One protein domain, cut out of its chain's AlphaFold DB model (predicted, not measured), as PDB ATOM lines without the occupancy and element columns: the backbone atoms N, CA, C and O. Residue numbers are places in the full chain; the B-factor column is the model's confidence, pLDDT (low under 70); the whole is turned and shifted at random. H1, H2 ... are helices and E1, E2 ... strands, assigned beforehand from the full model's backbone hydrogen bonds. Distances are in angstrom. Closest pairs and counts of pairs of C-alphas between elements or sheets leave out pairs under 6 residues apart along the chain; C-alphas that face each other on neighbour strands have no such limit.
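Overview. This is residues 57 to 158 of the 164 residues of the protein "Protein of uncharacterized function (DUF2913)" of Yersinia pekkanenii (UniProt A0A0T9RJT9). A strongly twisted sheet of five strands runs through this domain, and its two longest helices, H1 and H5, pack on one face of it and touch each other. The short helix H2 packs on the opposite face from H5, by E1 and E2; H4 packs by E3 and E1, and H3 only grazes the sheet. The printed part has 102 residues, with five named helices and five named strands in the order H1 E1 H2 H3 E2 H4 E3 H5 E4 E5, and its class is mixed, helices and strands. The sheet is mixed, in the order E1 E2 E3 E5 E4, with E1 and E2 parallel and the other neighbours antiparallel. The whole is compact and rounded, with a radius of gyration of the C-alphas of 12.7 A and spans of 36 by 28 by 22 A.

Arrangement. Start at H1, residues 58 to 71, which is on the sheet. Next comes E1, residues 75 to 79, an edge strand. Pass H2, residues 81 to 85, and H3, residues 88 to 91, and you reach E2, residues 98 to 102, parallel to E1 at 14 degrees; look there for N 79 and O 101, 2.8 A apart. E1, H2, H3 and E2 form a strand-helix-strand unit, two parallel neighbour strands with helices between, and its crossover is right-handed. H2 has a height over the sheet of 7.8 A and lies only just over E2, on which 3 of its 5 C-alphas fall. H3 only grazes the sheet, with residues 89 to 90. H4, residues 103 to 109, is on the sheet at a height of 6.8 A; its closest C-alphas to E3, residues 120 to 125, are those of Gly 109 and Val 120, 5.7 A apart. E3 is antiparallel to E2 at 152 degrees, with N 100 and O 123 2.8 A apart. H5, residues 128 to 137, touches H1; their closest C-alphas are those of Ala 65 and Leu 135, 5.8 A apart, and they run opposite ways at a steep tilt of 49 degrees. H5 is on the sheet at a height of 7.4 A, over none of the strands, and on the opposite face from H2. The hairpin of E4, residues 141 to 147, and E5, residues 152 to 157, is antiparallel at 153 degrees, with N 155 and O 143 2.8 A apart. E5 is also antiparallel to E3, at 148 degrees, with N 122 and O 154 2.8 A apart. E3, H5 and E4 form a split strand-helix-strand unit, its two strands running the same way with E5 between them, and its crossover is right-handed. In H1, H2, H4 and H5 every O i to N i+4 pair is within hydrogen-bond range; H3 is too short for such a pair.

Along the chain. Find C-alpha 58 at (175.895, 202.630, 197.636); from there H1 runs 20.2 A to C-alpha 71. H5 runs 14.4 A from C-alpha 128, at (168.935, 201.823, 216.686), to C-alpha 137. E3 measures 16.4 A and E4 17.8 A. E5 measures 15.4 A and ends at C-alpha 157, at (181.088, 200.867, 206.371).

Size, cuts and confidence. The two C-alphas farthest apart are those of Pro 94 and Gly 113, 37.4 A. The printed part has no cut, and no link is long; those from H3 to E2 and from H4 to E3 are short, with 6 and 10 residues, and the others are tight. The mean pLDDT of the printed part is 82.5, and the model's confidence is under 70 at residues 87 to 95 and residue 113.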
ATOM      1  N   SER A  57     174.315 201.889 193.030       79.31
ATOM      2  CA  SER A  57     175.407 202.457 193.823       79.31
ATOM      3  C   SER A  57     175.058 202.572 195.311       79.31
ATOM      4  O   SER A  57     173.895 202.747 195.682       79.31
ATOM      5  N   ASP A  58     176.067 202.518 196.181       82.50
ATOM      6  CA  ASP A  58     175.895 202.630 197.636       82.50
ATOM      7  C   ASP A  58     175.132 203.897 198.040       82.50
ATOM      8  O   ASP A  58     174.250 203.847 198.894       82.50
ATOM      9  N   LEU A  59     175.415 205.022 197.379       78.44
ATOM     10  CA  LEU A  59     174.744 206.296 197.616       78.44
ATOM     11  C   LEU A  59     173.265 206.250 197.216       78.44
ATOM     12  O   LEU A  59     172.422 206.822 197.909       78.44
ATOM     13  N   PHE A  60     172.930 205.557 196.122       75.69
ATOM     14  CA  PHE A  60     171.539 205.356 195.722       75.69
ATOM     15  C   PHE A  60     170.793 204.524 196.771       75.69
ATOM     16  O   PHE A  60     169.708 204.905 197.214       75.69
ATOM     17  N   ARG A  61     171.410 203.428 197.230       81.25
ATOM     18  CA  ARG A  61     170.864 202.563 198.288       81.25
ATOM     19  C   ARG A  61     170.675 203.330 199.601       81.25
ATOM     20  O   ARG A  61     169.620 203.217 200.219       81.25
ATOM     21  N   LEU A  62     171.643 204.170 199.984       81.50
ATOM     22  CA  LEU A  62     171.564 205.038 201.165       81.50
ATOM     23  C   LEU A  62     170.449 206.082 201.047       81.50
ATOM     24  O   LEU A  62     169.705 206.296 202.003       81.50
ATOM     25  N   THR A  63     170.301 206.706 199.878       79.81
ATOM     26  CA  THR A  63     169.237 207.688 199.625       79.81
ATOM     27  C   THR A  63     167.864 207.044 199.791       79.81
ATOM     28  O   THR A  63     166.988 207.601 200.445       79.81
ATOM     29  N   TYR A  64     167.683 205.832 199.268       75.81
ATOM     30  CA  TYR A  64     166.420 205.116 199.397       75.81
ATOM     31  C   TYR A  64     166.135 204.685 200.847       75.81
ATOM     32  O   TYR A  64     165.035 204.905 201.348       75.81
ATOM     33  N   ALA A  65     167.144 204.170 201.560       78.06
ATOM     34  CA  ALA A  65     167.035 203.851 202.986       78.06
ATOM     35  C   ALA A  65     166.637 205.078 203.829       78.06
ATOM     36  O   ALA A  65     165.795 204.976 204.723       78.06
ATOM     37  N   THR A  66     167.204 206.244 203.503       78.00
ATOM     38  CA  THR A  66     166.892 207.536 204.137       78.00
ATOM     39  C   THR A  66     165.420 207.901 203.949       78.00
ATOM     40  O   THR A  66     164.751 208.259 204.917       78.00
ATOM     41  N   GLU A  67     164.880 207.772 202.733       77.81
ATOM     42  CA  GLU A  67     163.460 208.049 202.483       77.81
ATOM     43  C   GLU A  67     162.538 207.091 203.252       77.81
ATOM     44  O   GLU A  67     161.563 207.540 203.856       77.81
ATOM     45  N   CYS A  68     162.882 205.802 203.346       75.62
ATOM     46  CA  CYS A  68     162.112 204.853 204.155       75.62
ATOM     47  C   CYS A  68     162.101 205.206 205.649       75.62
ATOM     48  O   CYS A  68     161.067 205.057 206.304       75.62
ATOM     49  N   LEU A  69     163.226 205.676 206.197       80.38
ATOM     50  CA  LEU A  69     163.299 206.141 207.584       80.38
ATOM     51  C   LEU A  69     162.447 207.400 207.792       80.38
ATOM     52  O   LEU A  69     161.658 207.453 208.736       80.38
ATOM     53  N   LYS A  70     162.514 208.376 206.879       79.00
ATOM     54  CA  LYS A  70     161.680 209.592 206.944       79.00
ATOM     55  C   LYS A  70     160.191 209.270 206.987       79.00
ATOM     56  O   LYS A  70     159.442 209.858 207.761       79.00
ATOM     57  N   GLU A  71     159.746 208.291 206.207       73.75
ATOM     58  CA  GLU A  71     158.346 207.858 206.217       73.75
ATOM     59  C   GLU A  71     157.923 207.117 207.488       73.75
ATOM     60  O   GLU A  71     156.729 207.057 207.786       73.75
ATOM     61  N   LYS A  72     158.883 206.566 208.235       79.50
ATOM     62  CA  LYS A  72     158.685 206.014 209.582       79.50
ATOM     63  C   LYS A  72     158.704 207.098 210.667       79.50
ATOM     64  O   LYS A  72     158.575 206.776 211.842       79.50
ATOM     65  N   GLY A  73     158.828 208.369 210.279       81.56
ATOM     66  CA  GLY A  73     158.861 209.513 211.186       81.56
ATOM     67  C   GLY A  73     160.254 209.848 211.710       81.56
ATOM     68  O   GLY A  73     160.354 210.585 212.685       81.56
ATOM     69  N   TRP A  74     161.317 209.316 211.094       88.94
ATOM     70  CA  TRP A  74     162.679 209.689 211.461       88.94
ATOM     71  C   TRP A  74     163.044 211.058 210.912       88.94
ATOM     72  O   TRP A  74     162.851 211.337 209.725       88.94
ATOM     73  N   ASP A  75     163.662 211.867 211.761       87.25
ATOM     74  CA  ASP A  75     164.306 213.094 211.322       87.25
ATOM     75  C   ASP A  75     165.714 212.815 210.780       87.25
ATOM     76  O   ASP A  75     166.358 211.816 211.117       87.25
ATOM     77  N   ASN A  76     166.203 213.688 209.903       87.31
ATOM     78  CA  ASN A  76     167.577 213.620 209.426       87.31
ATOM     79  C   ASN A  76     168.120 214.993 209.048       87.31
ATOM     80  O   ASN A  76     167.427 215.804 208.435       87.31
ATOM     81  N   ALA A  77     169.400 215.221 209.342       84.56
ATOM     82  CA  ALA A  77     170.086 216.416 208.877       84.56
ATOM     83  C   ALA A  77     171.559 216.158 208.548       84.56
ATOM     84  O   ALA A  77     172.277 215.422 209.231       84.56
ATOM     85  N   GLY A  78     172.016 216.826 207.487       83.25
ATOM     86  CA  GLY A  78     173.432 216.957 207.179       83.25
ATOM     87  C   GLY A  78     174.028 218.130 207.953       83.25
ATOM     88  O   GLY A  78     173.669 219.280 207.687       83.25
ATOM     89  N   LEU A  79     174.969 217.850 208.842       84.62
ATOM     90  CA  LEU A  79     175.619 218.829 209.708       84.62
ATOM     91  C   LEU A  79     176.928 219.336 209.096       84.62
ATOM     92  O   LEU A  79     177.612 218.621 208.361       84.62
ATOM     93  N   ASN A  80     177.292 220.577 209.378       86.56
ATOM     94  CA  ASN A  80     178.634 221.092 209.120       86.56
ATOM     95  C   ASN A  80     179.607 220.683 210.245       86.56
ATOM     96  O   ASN A  80     179.195 220.174 211.283       86.56
ATOM     97  N   SER A  81     180.911 220.914 210.073       85.50
ATOM     98  CA  SER A  81     181.921 220.483 211.056       85.50
ATOM     99  C   SER A  81     181.791 221.141 212.434       85.50
ATOM    100  O   SER A  81     182.270 220.579 213.419       85.50
ATOM    101  N   ARG A  82     181.186 222.334 212.521       84.50
ATOM    102  CA  ARG A  82     180.910 223.002 213.801       84.50
ATOM    103  C   ARG A  82     179.704 222.356 214.480       84.50
ATOM    104  O   ARG A  82     179.841 221.948 215.623       84.50
ATOM    105  N   GLU A  83     178.596 222.194 213.761       84.00
ATOM    106  CA  GLU A  83     177.381 221.500 214.229       84.00
ATOM    107  C   GLU A  83     177.676 220.048 214.636       84.00
ATOM    108  O   GLU A  83     177.167 219.555 215.630       84.00
ATOM    109  N   TRP A  84     178.565 219.356 213.918       84.12
ATOM    110  CA  TRP A  84     178.982 217.998 214.274       84.12
ATOM    111  C   TRP A  84     179.775 217.944 215.586       84.12
ATOM    112  O   TRP A  84     179.659 216.995 216.353       84.12
ATOM    113  N   LYS A  85     180.610 218.947 215.865       82.44
ATOM    114  CA  LYS A  85     181.345 219.036 217.140       82.44
ATOM    115  C   LYS A  85     180.488 219.592 218.274       82.44
ATOM    116  O   LYS A  85     180.907 219.503 219.422       82.44
ATOM    117  N   SER A  86     179.341 220.172 217.936       74.88
ATOM    118  CA  SER A  86     178.366 220.686 218.880       74.88
ATOM    119  C   SER A  86     177.673 219.539 219.611       74.88
ATOM    120  O   SER A  86     177.430 218.467 219.041       74.88
ATOM    121  N   GLU A  87     177.340 219.803 220.868       66.25
ATOM    122  CA  GLU A  87     176.453 218.989 221.700       66.25
ATOM    123  C   GLU A  87     174.973 219.297 221.389       66.25
ATOM    124  O   GLU A  87     174.092 218.746 222.014       66.25
ATOM    125  N   GLU A  88     174.638 220.128 220.392       59.44
ATOM    126  CA  GLU A  88     173.234 220.459 220.048       59.44
ATOM    127  C   GLU A  88     172.362 219.238 219.689       59.44
ATOM    128  O   GLU A  88     171.146 219.275 219.854       59.44
ATOM    129  N   ILE A  89     172.954 218.126 219.234       58.84
ATOM    130  CA  ILE A  89     172.216 216.857 219.048       58.84
ATOM    131  C   ILE A  89     171.756 216.286 220.402       58.84
ATOM    132  O   ILE A  89     170.755 215.574 220.468       58.84
ATOM    133  N   ASP A  90     172.450 216.621 221.486       60.00
ATOM    134  CA  ASP A  90     172.134 216.217 222.856       60.00
ATOM    135  C   ASP A  90     170.897 216.945 223.412       60.00
ATOM    136  O   ASP A  90     170.301 216.477 224.380       60.00
ATOM    137  N   GLU A  91     170.463 218.037 222.771       59.56
ATOM    138  CA  GLU A  91     169.256 218.794 223.134       59.56
ATOM    139  C   GLU A  91     167.978 218.287 222.440       59.56
ATOM    140  O   GLU A  91     166.886 218.815 222.677       59.56
ATOM    141  N   LEU A  92     168.071 217.259 221.584       61.66
ATOM    142  CA  LEU A  92     166.894 216.701 220.919       61.66
ATOM    143  C   LEU A  92     165.912 216.126 221.952       61.66
ATOM    144  O   LEU A  92     166.322 215.385 222.852       61.66
ATOM    145  N   PRO A  93     164.600 216.403 221.820       58.41
ATOM    146  CA  PRO A  93     163.614 215.893 222.755       58.41
ATOM    147  C   PRO A  93     163.690 214.361 222.849       58.41
ATOM    148  O   PRO A  93     163.658 213.686 221.807       58.41
ATOM    149  N   PRO A  94     163.745 213.789 224.068       58.62
ATOM    150  CA  PRO A  94     163.767 212.345 224.248       58.62
ATOM    151  C   PRO A  94     162.546 211.711 223.571       58.62
ATOM    152  O   PRO A  94     161.413 212.151 223.758       58.62
ATOM    153  N   GLY A  95     162.788 210.674 222.765       65.62
ATOM    154  CA  GLY A  95     161.752 209.975 221.996       65.62
ATOM    155  C   GLY A  95     161.668 210.353 220.514       65.62
ATOM    156  O   GLY A  95     160.910 209.715 219.785       65.62
ATOM    157  N   THR A  96     162.463 211.319 220.042       73.44
ATOM    158  CA  THR A  96     162.565 211.629 218.606       73.44
ATOM    159  C   THR A  96     163.622 210.741 217.950       73.44
ATOM    160  O   THR A  96     164.816 210.854 218.245       73.44
ATOM    161  N   SER A  97     163.192 209.842 217.062       88.56
ATOM    162  CA  SER A  97     164.118 209.054 216.245       88.56
ATOM    163  C   SER A  97     164.732 209.942 215.167       88.56
ATOM    164  O   SER A  97     164.010 210.562 214.387       88.56
ATOM    165  N   GLY A  98     166.057 210.010 215.118       89.31
ATOM    166  CA  GLY A  98     166.776 210.889 214.207       89.31
ATOM    167  C   GLY A  98     168.127 210.314 213.810       89.31
ATOM    168  O   GLY A  98     168.726 209.536 214.554       89.31
ATOM    169  N   PHE A  99     168.615 210.671 212.626       91.06
ATOM    170  CA  PHE A  99     169.976 210.336 212.219       91.06
ATOM    171  C   PHE A  99     170.681 211.497 211.523       91.06
ATOM    172  O   PHE A  99     170.136 212.175 210.656       91.06
ATOM    173  N   TYR A 100     171.939 211.708 211.891       90.38
ATOM    174  CA  TYR A 100     172.698 212.896 211.521       90.38
ATOM    175  C   TYR A 100     174.065 212.511 210.982       90.38
ATOM    176  O   TYR A 100     174.690 211.569 211.472       90.38
ATOM    177  N   VAL A 101     174.545 213.250 209.985       90.19
ATOM    178  CA  VAL A 101     175.828 212.980 209.321       90.19
ATOM    179  C   VAL A 101     176.555 214.274 208.996       90.19
ATOM    180  O   VAL A 101     175.939 215.251 208.577       90.19
ATOM    181  N   GLU A 102     177.876 214.297 209.147       91.12
ATOM    182  CA  GLU A 102     178.678 215.436 208.702       91.12
ATOM    183  C   GLU A 102     178.735 215.486 207.163       91.12
ATOM    184  O   GLU A 102     179.201 214.548 206.513       91.12
ATOM    185  N   LYS A 103     178.304 216.602 206.562       85.06
ATOM    186  CA  LYS A 103     178.220 216.806 205.104       85.06
ATOM    187  C   LYS A 103     179.539 216.529 204.391       85.06
ATOM    188  O   LYS A 103     179.546 215.892 203.342       85.06
ATOM    189  N   GLU A 104     180.649 216.995 204.950       85.06
ATOM    190  CA  GLU A 104     181.971 216.824 204.339       85.06
ATOM    191  C   GLU A 104     182.448 215.368 204.418       85.06
ATOM    192  O   GLU A 104     183.014 214.850 203.456       85.06
ATOM    193  N   LYS A 105     182.132 214.655 205.509       87.81
ATOM    194  CA  LYS A 105     182.411 213.215 205.631       87.81
ATOM    195  C   LYS A 105     181.525 212.380 204.724       87.81
ATOM    196  O   LYS A 105     182.015 211.404 204.168       87.81
ATOM    197  N   LEU A 106     180.267 212.778 204.541       85.31
ATOM    198  CA  LEU A 106     179.369 212.145 203.584       85.31
ATOM    199  C   LEU A 106     179.893 212.331 202.157       85.31
ATOM    200  O   LEU A 106     180.037 211.355 201.438       85.31
ATOM    201  N   LYS A 107     180.266 213.551 201.753       80.75
ATOM    202  CA  LYS A 107     180.829 213.803 200.415       80.75
ATOM    203  C   LYS A 107     182.134 213.044 200.173       80.75
ATOM    204  O   LYS A 107     182.266 212.400 199.143       80.75
ATOM    205  N   ALA A 108     183.077 213.088 201.116       85.88
ATOM    206  CA  ALA A 108     184.331 212.333 201.021       85.88
ATOM    207  C   ALA A 108     184.113 210.809 201.121       85.88
ATOM    208  O   ALA A 108     184.944 210.022 200.677       85.88
ATOM    209  N   GLY A 109     182.984 210.403 201.705       84.00
ATOM    210  CA  GLY A 109     182.534 209.029 201.886       84.00
ATOM    211  C   GLY A 109     182.248 208.276 200.597       84.00
ATOM    212  O   GLY A 109     182.367 207.053 200.582       84.00
ATOM    213  N   PHE A 110     181.879 208.986 199.532       81.81
ATOM    214  CA  PHE A 110     181.354 208.396 198.306       81.81
ATOM    215  C   PHE A 110     182.076 208.923 197.065       81.81
ATOM    216  O   PHE A 110     182.469 210.083 196.981       81.81
ATOM    217  N   SER A 111     182.229 208.056 196.068       79.25
ATOM    218  CA  SER A 111     182.738 208.434 194.754       79.25
ATOM    219  C   SER A 111     181.686 209.192 193.942       79.25
ATOM    220  O   SER A 111     180.493 209.162 194.248       79.25
ATOM    221  N   VAL A 112     182.108 209.795 192.827       71.62
ATOM    222  CA  VAL A 112     181.192 210.406 191.843       71.62
ATOM    223  C   VAL A 112     180.169 209.390 191.312       71.62
ATOM    224  O   VAL A 112     179.025 209.745 191.048       71.62
ATOM    225  N   GLY A 113     180.553 208.113 191.206       69.06
ATOM    226  CA  GLY A 113     179.656 207.014 190.827       69.06
ATOM    227  C   GLY A 113     178.766 206.502 191.967       69.06
ATOM    228  O   GLY A 113     178.019 205.548 191.774       69.06
ATOM    229  N   GLY A 114     178.854 207.096 193.160       72.12
ATOM    230  CA  GLY A 114     178.072 206.719 194.332       72.12
ATOM    231  C   GLY A 114     178.553 205.455 195.043       72.12
ATOM    232  O   GLY A 114     177.798 204.917 195.842       72.12
ATOM    233  N   LYS A 115     179.770 204.964 194.771       81.75
ATOM    234  CA  LYS A 115     180.379 203.860 195.536       81.75
ATOM    235  C   LYS A 115     180.942 204.397 196.847       81.75
ATOM    236  O   LYS A 115     181.617 205.424 196.831       81.75
ATOM    237  N   GLN A 116     180.700 203.715 197.955       85.06
ATOM    238  CA  GLN A 116     181.250 204.076 199.247       85.06
ATOM    239  C   GLN A 116     182.747 203.748 199.285       85.06
ATOM    240  O   GLN A 116     183.163 202.621 199.026       85.06
ATOM    241  N   LEU A 117     183.562 204.756 199.581       84.81
ATOM    242  CA  LEU A 117     185.022 204.669 199.593       84.81
ATOM    243  C   LEU A 117     185.579 204.494 201.005       84.81
ATOM    244  O   LEU A 117     186.586 203.821 201.197       84.81
ATOM    245  N   GLN A 118     184.929 205.104 201.993       91.00
ATOM    246  CA  GLN A 118     185.389 205.127 203.378       91.00
ATOM    247  C   GLN A 118     184.208 205.019 204.342       91.00
ATOM    248  O   GLN A 118     183.055 205.262 203.973       91.00
ATOM    249  N   ALA A 119     184.501 204.660 205.592       92.12
ATOM    250  CA  ALA A 119     183.500 204.652 206.644       92.12
ATOM    251  C   ALA A 119     182.928 206.065 206.852       92.12
ATOM    252  O   ALA A 119     183.677 207.045 206.924       92.12
ATOM    253  N   VAL A 120     181.601 206.166 206.937       92.88
ATOM    254  CA  VAL A 120     180.894 207.431 207.158       92.88
ATOM    255  C   VAL A 120     180.231 207.384 208.531       92.88
ATOM    256  O   VAL A 120     179.371 206.530 208.751       92.88
ATOM    257  N   PRO A 121     180.614 208.269 209.466       92.00
ATOM    258  CA  PRO A 121     180.020 208.297 210.791       92.00
ATOM    259  C   PRO A 121     178.625 208.927 210.748       92.00
ATOM    260  O   PRO A 121     178.431 210.006 210.191       92.00
ATOM    261  N   PHE A 122     177.675 208.267 211.396       92.00
ATOM    262  CA  PHE A 122     176.328 208.747 211.664       92.00
ATOM    263  C   PHE A 122     176.101 208.798 213.174       92.00
ATOM    264  O   PHE A 122     176.588 207.951 213.923       92.00
ATOM    265  N   ARG A 123     175.324 209.776 213.628       91.06
ATOM    266  CA  ARG A 123     174.764 209.800 214.982       91.06
ATOM    267  C   ARG A 123     173.295 209.449 214.895       91.06
ATOM    268  O   ARG A 123     172.591 210.052 214.098       91.06
ATOM    269  N   VAL A 124     172.857 208.482 215.687       90.88
ATOM    270  CA  VAL A 124     171.495 207.946 215.668       90.88
ATOM    271  C   VAL A 124     170.865 208.182 217.036       90.88
ATOM    272  O   VAL A 124     171.335 207.626 218.027       90.88
ATOM    273  N   SER A 125     169.814 208.991 217.106       88.06
ATOM    274  CA  SER A 125     168.958 209.129 218.287       88.06
ATOM    275  C   SER A 125     167.722 208.237 218.122       88.06
ATOM    276  O   SER A 125     167.196 208.083 217.021       88.06
ATOM    277  N   GLY A 126     167.253 207.607 219.201       85.25
ATOM    278  CA  GLY A 126     166.073 206.731 219.170       85.25
ATOM    279  C   GLY A 126     166.377 205.254 218.877       85.25
ATOM    280  O   GLY A 126     167.328 204.683 219.410       85.25
ATOM    281  N   ASN A 127     165.516 204.591 218.095       88.31
ATOM    282  CA  ASN A 127     165.539 203.130 217.945       88.31
ATOM    283  C   ASN A 127     166.613 202.641 216.952       88.31
ATOM    284  O   ASN A 127     166.355 202.470 215.761       88.31
ATOM    285  N   LEU A 128     167.806 202.338 217.468       88.94
ATOM    286  CA  LEU A 128     168.935 201.823 216.686       88.94
ATOM    287  C   LEU A 128     168.623 200.533 215.902       88.94
ATOM    288  O   LEU A 128     169.144 200.344 214.798       88.94
ATOM    289  N   ASN A 129     167.776 199.651 216.437       89.75
ATOM    290  CA  ASN A 129     167.413 198.407 215.754       89.75
ATOM    291  C   ASN A 129     166.625 198.705 214.478       89.75
ATOM    292  O   ASN A 129     166.941 198.161 213.427       89.75
ATOM    293  N   GLU A 130     165.667 199.634 214.531       89.81
ATOM    294  CA  GLU A 130     164.922 200.021 213.330       89.81
ATOM    295  C   GLU A 130     165.839 200.675 212.282       89.81
ATOM    296  O   GLU A 130     165.745 200.346 211.098       89.81
ATOM    297  N   PHE A 131     166.766 201.541 212.707       91.62
ATOM    298  CA  PHE A 131     167.749 202.145 211.803       91.62
ATOM    299  C   PHE A 131     168.587 201.076 211.086       91.62
ATOM    300  O   PHE A 131     168.658 201.041 209.857       91.62
ATOM    301  N   THR A 132     169.197 200.165 211.847       90.88
ATOM    302  CA  THR A 132     170.076 199.122 211.294       90.88
ATOM    303  C   THR A 132     169.316 198.105 210.438       90.88
ATOM    304  O   THR A 132     169.829 197.695 209.396       90.88
ATOM    305  N   GLU A 133     168.080 197.748 210.799       87.38
ATOM    306  CA  GLU A 133     167.219 196.874 209.995       87.38
ATOM    307  C   GLU A 133     166.877 197.489 208.636       87.38
ATOM    308  O   GLU A 133     166.965 196.800 207.617       87.38
ATOM    309  N   VAL A 134     166.511 198.776 208.596       84.44
ATOM    310  CA  VAL A 134     166.203 199.461 207.333       84.44
ATOM    311  C   VAL A 134     167.448 199.530 206.452       84.44
ATOM    312  O   VAL A 134     167.377 199.174 205.280       84.44
ATOM    313  N   LEU A 135     168.607 199.904 207.000       87.38
ATOM    314  CA  LEU A 135     169.853 199.947 206.228       87.38
ATOM    315  C   LEU A 135     170.246 198.551 205.702       87.38
ATOM    316  O   LEU A 135     170.589 198.401 204.525       87.38
ATOM    317  N   GLY A 136     170.097 197.508 206.523       84.25
ATOM    318  CA  GLY A 136     170.381 196.125 206.136       84.25
ATOM    319  C   GLY A 136     169.505 195.605 204.986       84.25
ATOM    320  O   GLY A 136     169.985 194.842 204.141       84.25
ATOM    321  N   GLN A 137     168.248 196.056 204.877       79.69
ATOM    322  CA  GLN A 137     167.365 195.712 203.746       79.69
ATOM    323  C   GLN A 137     167.934 196.182 202.400       79.69
ATOM    324  O   GLN A 137     167.759 195.499 201.383       79.69
ATOM    325  N   TYR A 138     168.684 197.285 202.412       78.00
ATOM    326  CA  TYR A 138     169.326 197.875 201.238       78.00
ATOM    327  C   TYR A 138     170.795 197.478 201.082       78.00
ATOM    328  O   TYR A 138     171.502 198.060 200.266       78.00
ATOM    329  N   THR A 139     171.251 196.420 201.765       83.50
ATOM    330  CA  THR A 139     172.647 195.931 201.697       83.50
ATOM    331  C   THR A 139     173.664 196.963 202.193       83.50
ATOM    332  O   THR A 139     174.802 196.979 201.740       83.50
ATOM    333  N   LEU A 140     173.252 197.843 203.106       85.94
ATOM    334  CA  LEU A 140     174.139 198.799 203.756       85.94
ATOM    335  C   LEU A 140     174.604 198.215 205.086       85.94
ATOM    336  O   LEU A 140     173.795 197.746 205.888       85.94
ATOM    337  N   SER A 141     175.913 198.252 205.311       89.00
ATOM    338  CA  SER A 141     176.541 197.679 206.498       89.00
ATOM    339  C   SER A 141     176.831 198.771 207.518       89.00
ATOM    340  O   SER A 141     177.446 199.785 207.193       89.00
ATOM    341  N   VAL A 142     176.407 198.562 208.763       91.38
ATOM    342  CA  VAL A 142     176.573 199.530 209.853       91.38
ATOM    343  C   VAL A 142     177.349 198.883 210.990       91.38
ATOM    344  O   VAL A 142     177.009 197.787 211.433       91.38
ATOM    345  N   ASN A 143     178.374 199.572 211.484       91.31
ATOM    346  CA  ASN A 143     179.119 199.187 212.673       91.31
ATOM    347  C   ASN A 143     178.793 200.141 213.826       91.31
ATOM    348  O   ASN A 143     178.956 201.353 213.698       91.31
ATOM    349  N   VAL A 144     178.350 199.607 214.959       89.75
ATOM    350  CA  VAL A 144     178.057 200.406 216.153       89.75
ATOM    351  C   VAL A 144     179.367 200.685 216.888       89.75
ATOM    352  O   VAL A 144     180.113 199.757 217.189       89.75
ATOM    353  N   LYS A 145     179.671 201.960 217.161       88.44
ATOM    354  CA  LYS A 145     180.936 202.371 217.793       88.44
ATOM    355  C   LYS A 145     180.758 202.751 219.251       88.44
ATOM    356  O   LYS A 145     181.286 202.081 220.132       88.44
ATOM    357  N   THR A 146     180.023 203.832 219.489       84.56
ATOM    358  CA  THR A 146     179.953 204.476 220.801       84.56
ATOM    359  C   THR A 146     178.504 204.740 221.138       84.56
ATOM    360  O   THR A 146     177.786 205.335 220.341       84.56
ATOM    361  N   LEU A 147     178.080 204.318 222.322       80.94
ATOM    362  CA  LEU A 147     176.779 204.673 222.866       80.94
ATOM    363  C   LEU A 147     176.991 205.863 223.796       80.94
ATOM    364  O   LEU A 147     177.731 205.754 224.774       80.94
ATOM    365  N   THR A 148     176.382 206.998 223.475       80.31
ATOM    366  CA  THR A 148     176.256 208.122 224.401       80.31
ATOM    367  C   THR A 148     174.857 208.087 225.028       80.31
ATOM    368  O   THR A 148     173.980 207.359 224.550       80.31
ATOM    369  N   PRO A 149     174.612 208.841 226.112       75.62
ATOM    370  CA  PRO A 149     173.278 208.937 226.707       75.62
ATOM    371  C   PRO A 149     172.204 209.493 225.755       75.62
ATOM    372  O   PRO A 149     171.018 209.270 225.976       75.62
ATOM    373  N   THR A 150     172.616 210.219 224.716       77.38
ATOM    374  CA  THR A 150     171.766 211.037 223.837       77.38
ATOM    375  C   THR A 150     171.679 210.481 222.417       77.38
ATOM    376  O   THR A 150     170.627 210.547 221.780       77.38
ATOM    377  N   TYR A 151     172.756 209.871 221.919       84.69
ATOM    378  CA  TYR A 151     172.816 209.254 220.602       84.69
ATOM    379  C   TYR A 151     173.742 208.033 220.589       84.69
ATOM    380  O   TYR A 151     174.634 207.848 221.407       84.69
ATOM    381  N   THR A 152     173.571 207.178 219.593       89.12
ATOM    382  CA  THR A 152     174.544 206.139 219.270       89.12
ATOM    383  C   THR A 152     175.329 206.562 218.042       89.12
ATOM    384  O   THR A 152     174.754 206.834 216.988       89.12
ATOM    385  N   GLN A 153     176.652 206.622 218.163       89.94
ATOM    386  CA  GLN A 153     177.525 206.784 217.015       89.94
ATOM    387  C   GLN A 153     177.681 205.443 216.306       89.94
ATOM    388  O   GLN A 153     178.150 204.454 216.881       89.94
ATOM    389  N   VAL A 154     177.324 205.438 215.031       92.81
ATOM    390  CA  VAL A 154     177.487 204.307 214.128       92.81
ATOM    391  C   VAL A 154     178.332 204.718 212.935       92.81
ATOM    392  O   VAL A 154     178.412 205.888 212.583       92.81
ATOM    393  N   GLU A 155     178.964 203.756 212.289       93.31
ATOM    394  CA  GLU A 155     179.675 203.966 211.039       93.31
ATOM    395  C   GLU A 155     179.016 203.134 209.955       93.31
ATOM    396  O   GLU A 155     178.957 201.909 210.052       93.31
ATOM    397  N   LEU A 156     178.546 203.799 208.906       92.19
ATOM    398  CA  LEU A 156     178.253 203.126 207.656       92.19
ATOM    399  C   LEU A 156     179.596 202.697 207.066       92.19
ATOM    400  O   LEU A 156     180.427 203.556 206.776       92.19
ATOM    401  N   ILE A 157     179.830 201.401 206.904       92.50
ATOM    402  CA  ILE A 157     181.088 200.867 206.371       92.50
ATOM    403  C   ILE A 157     180.906 200.448 204.908       92.50
ATOM    404  O   ILE A 157     179.840 199.926 204.566       92.50
ATOM    405  N   PRO A 158     181.927 200.645 204.050       86.88
ATOM    406  CA  PRO A 158     181.905 200.099 202.704       86.88
ATOM    407  C   PRO A 158     181.627 198.602 202.786       86.88
ATOM    408  O   PRO A 158     182.278 197.880 203.545       86.88
TER     409      PRO A 158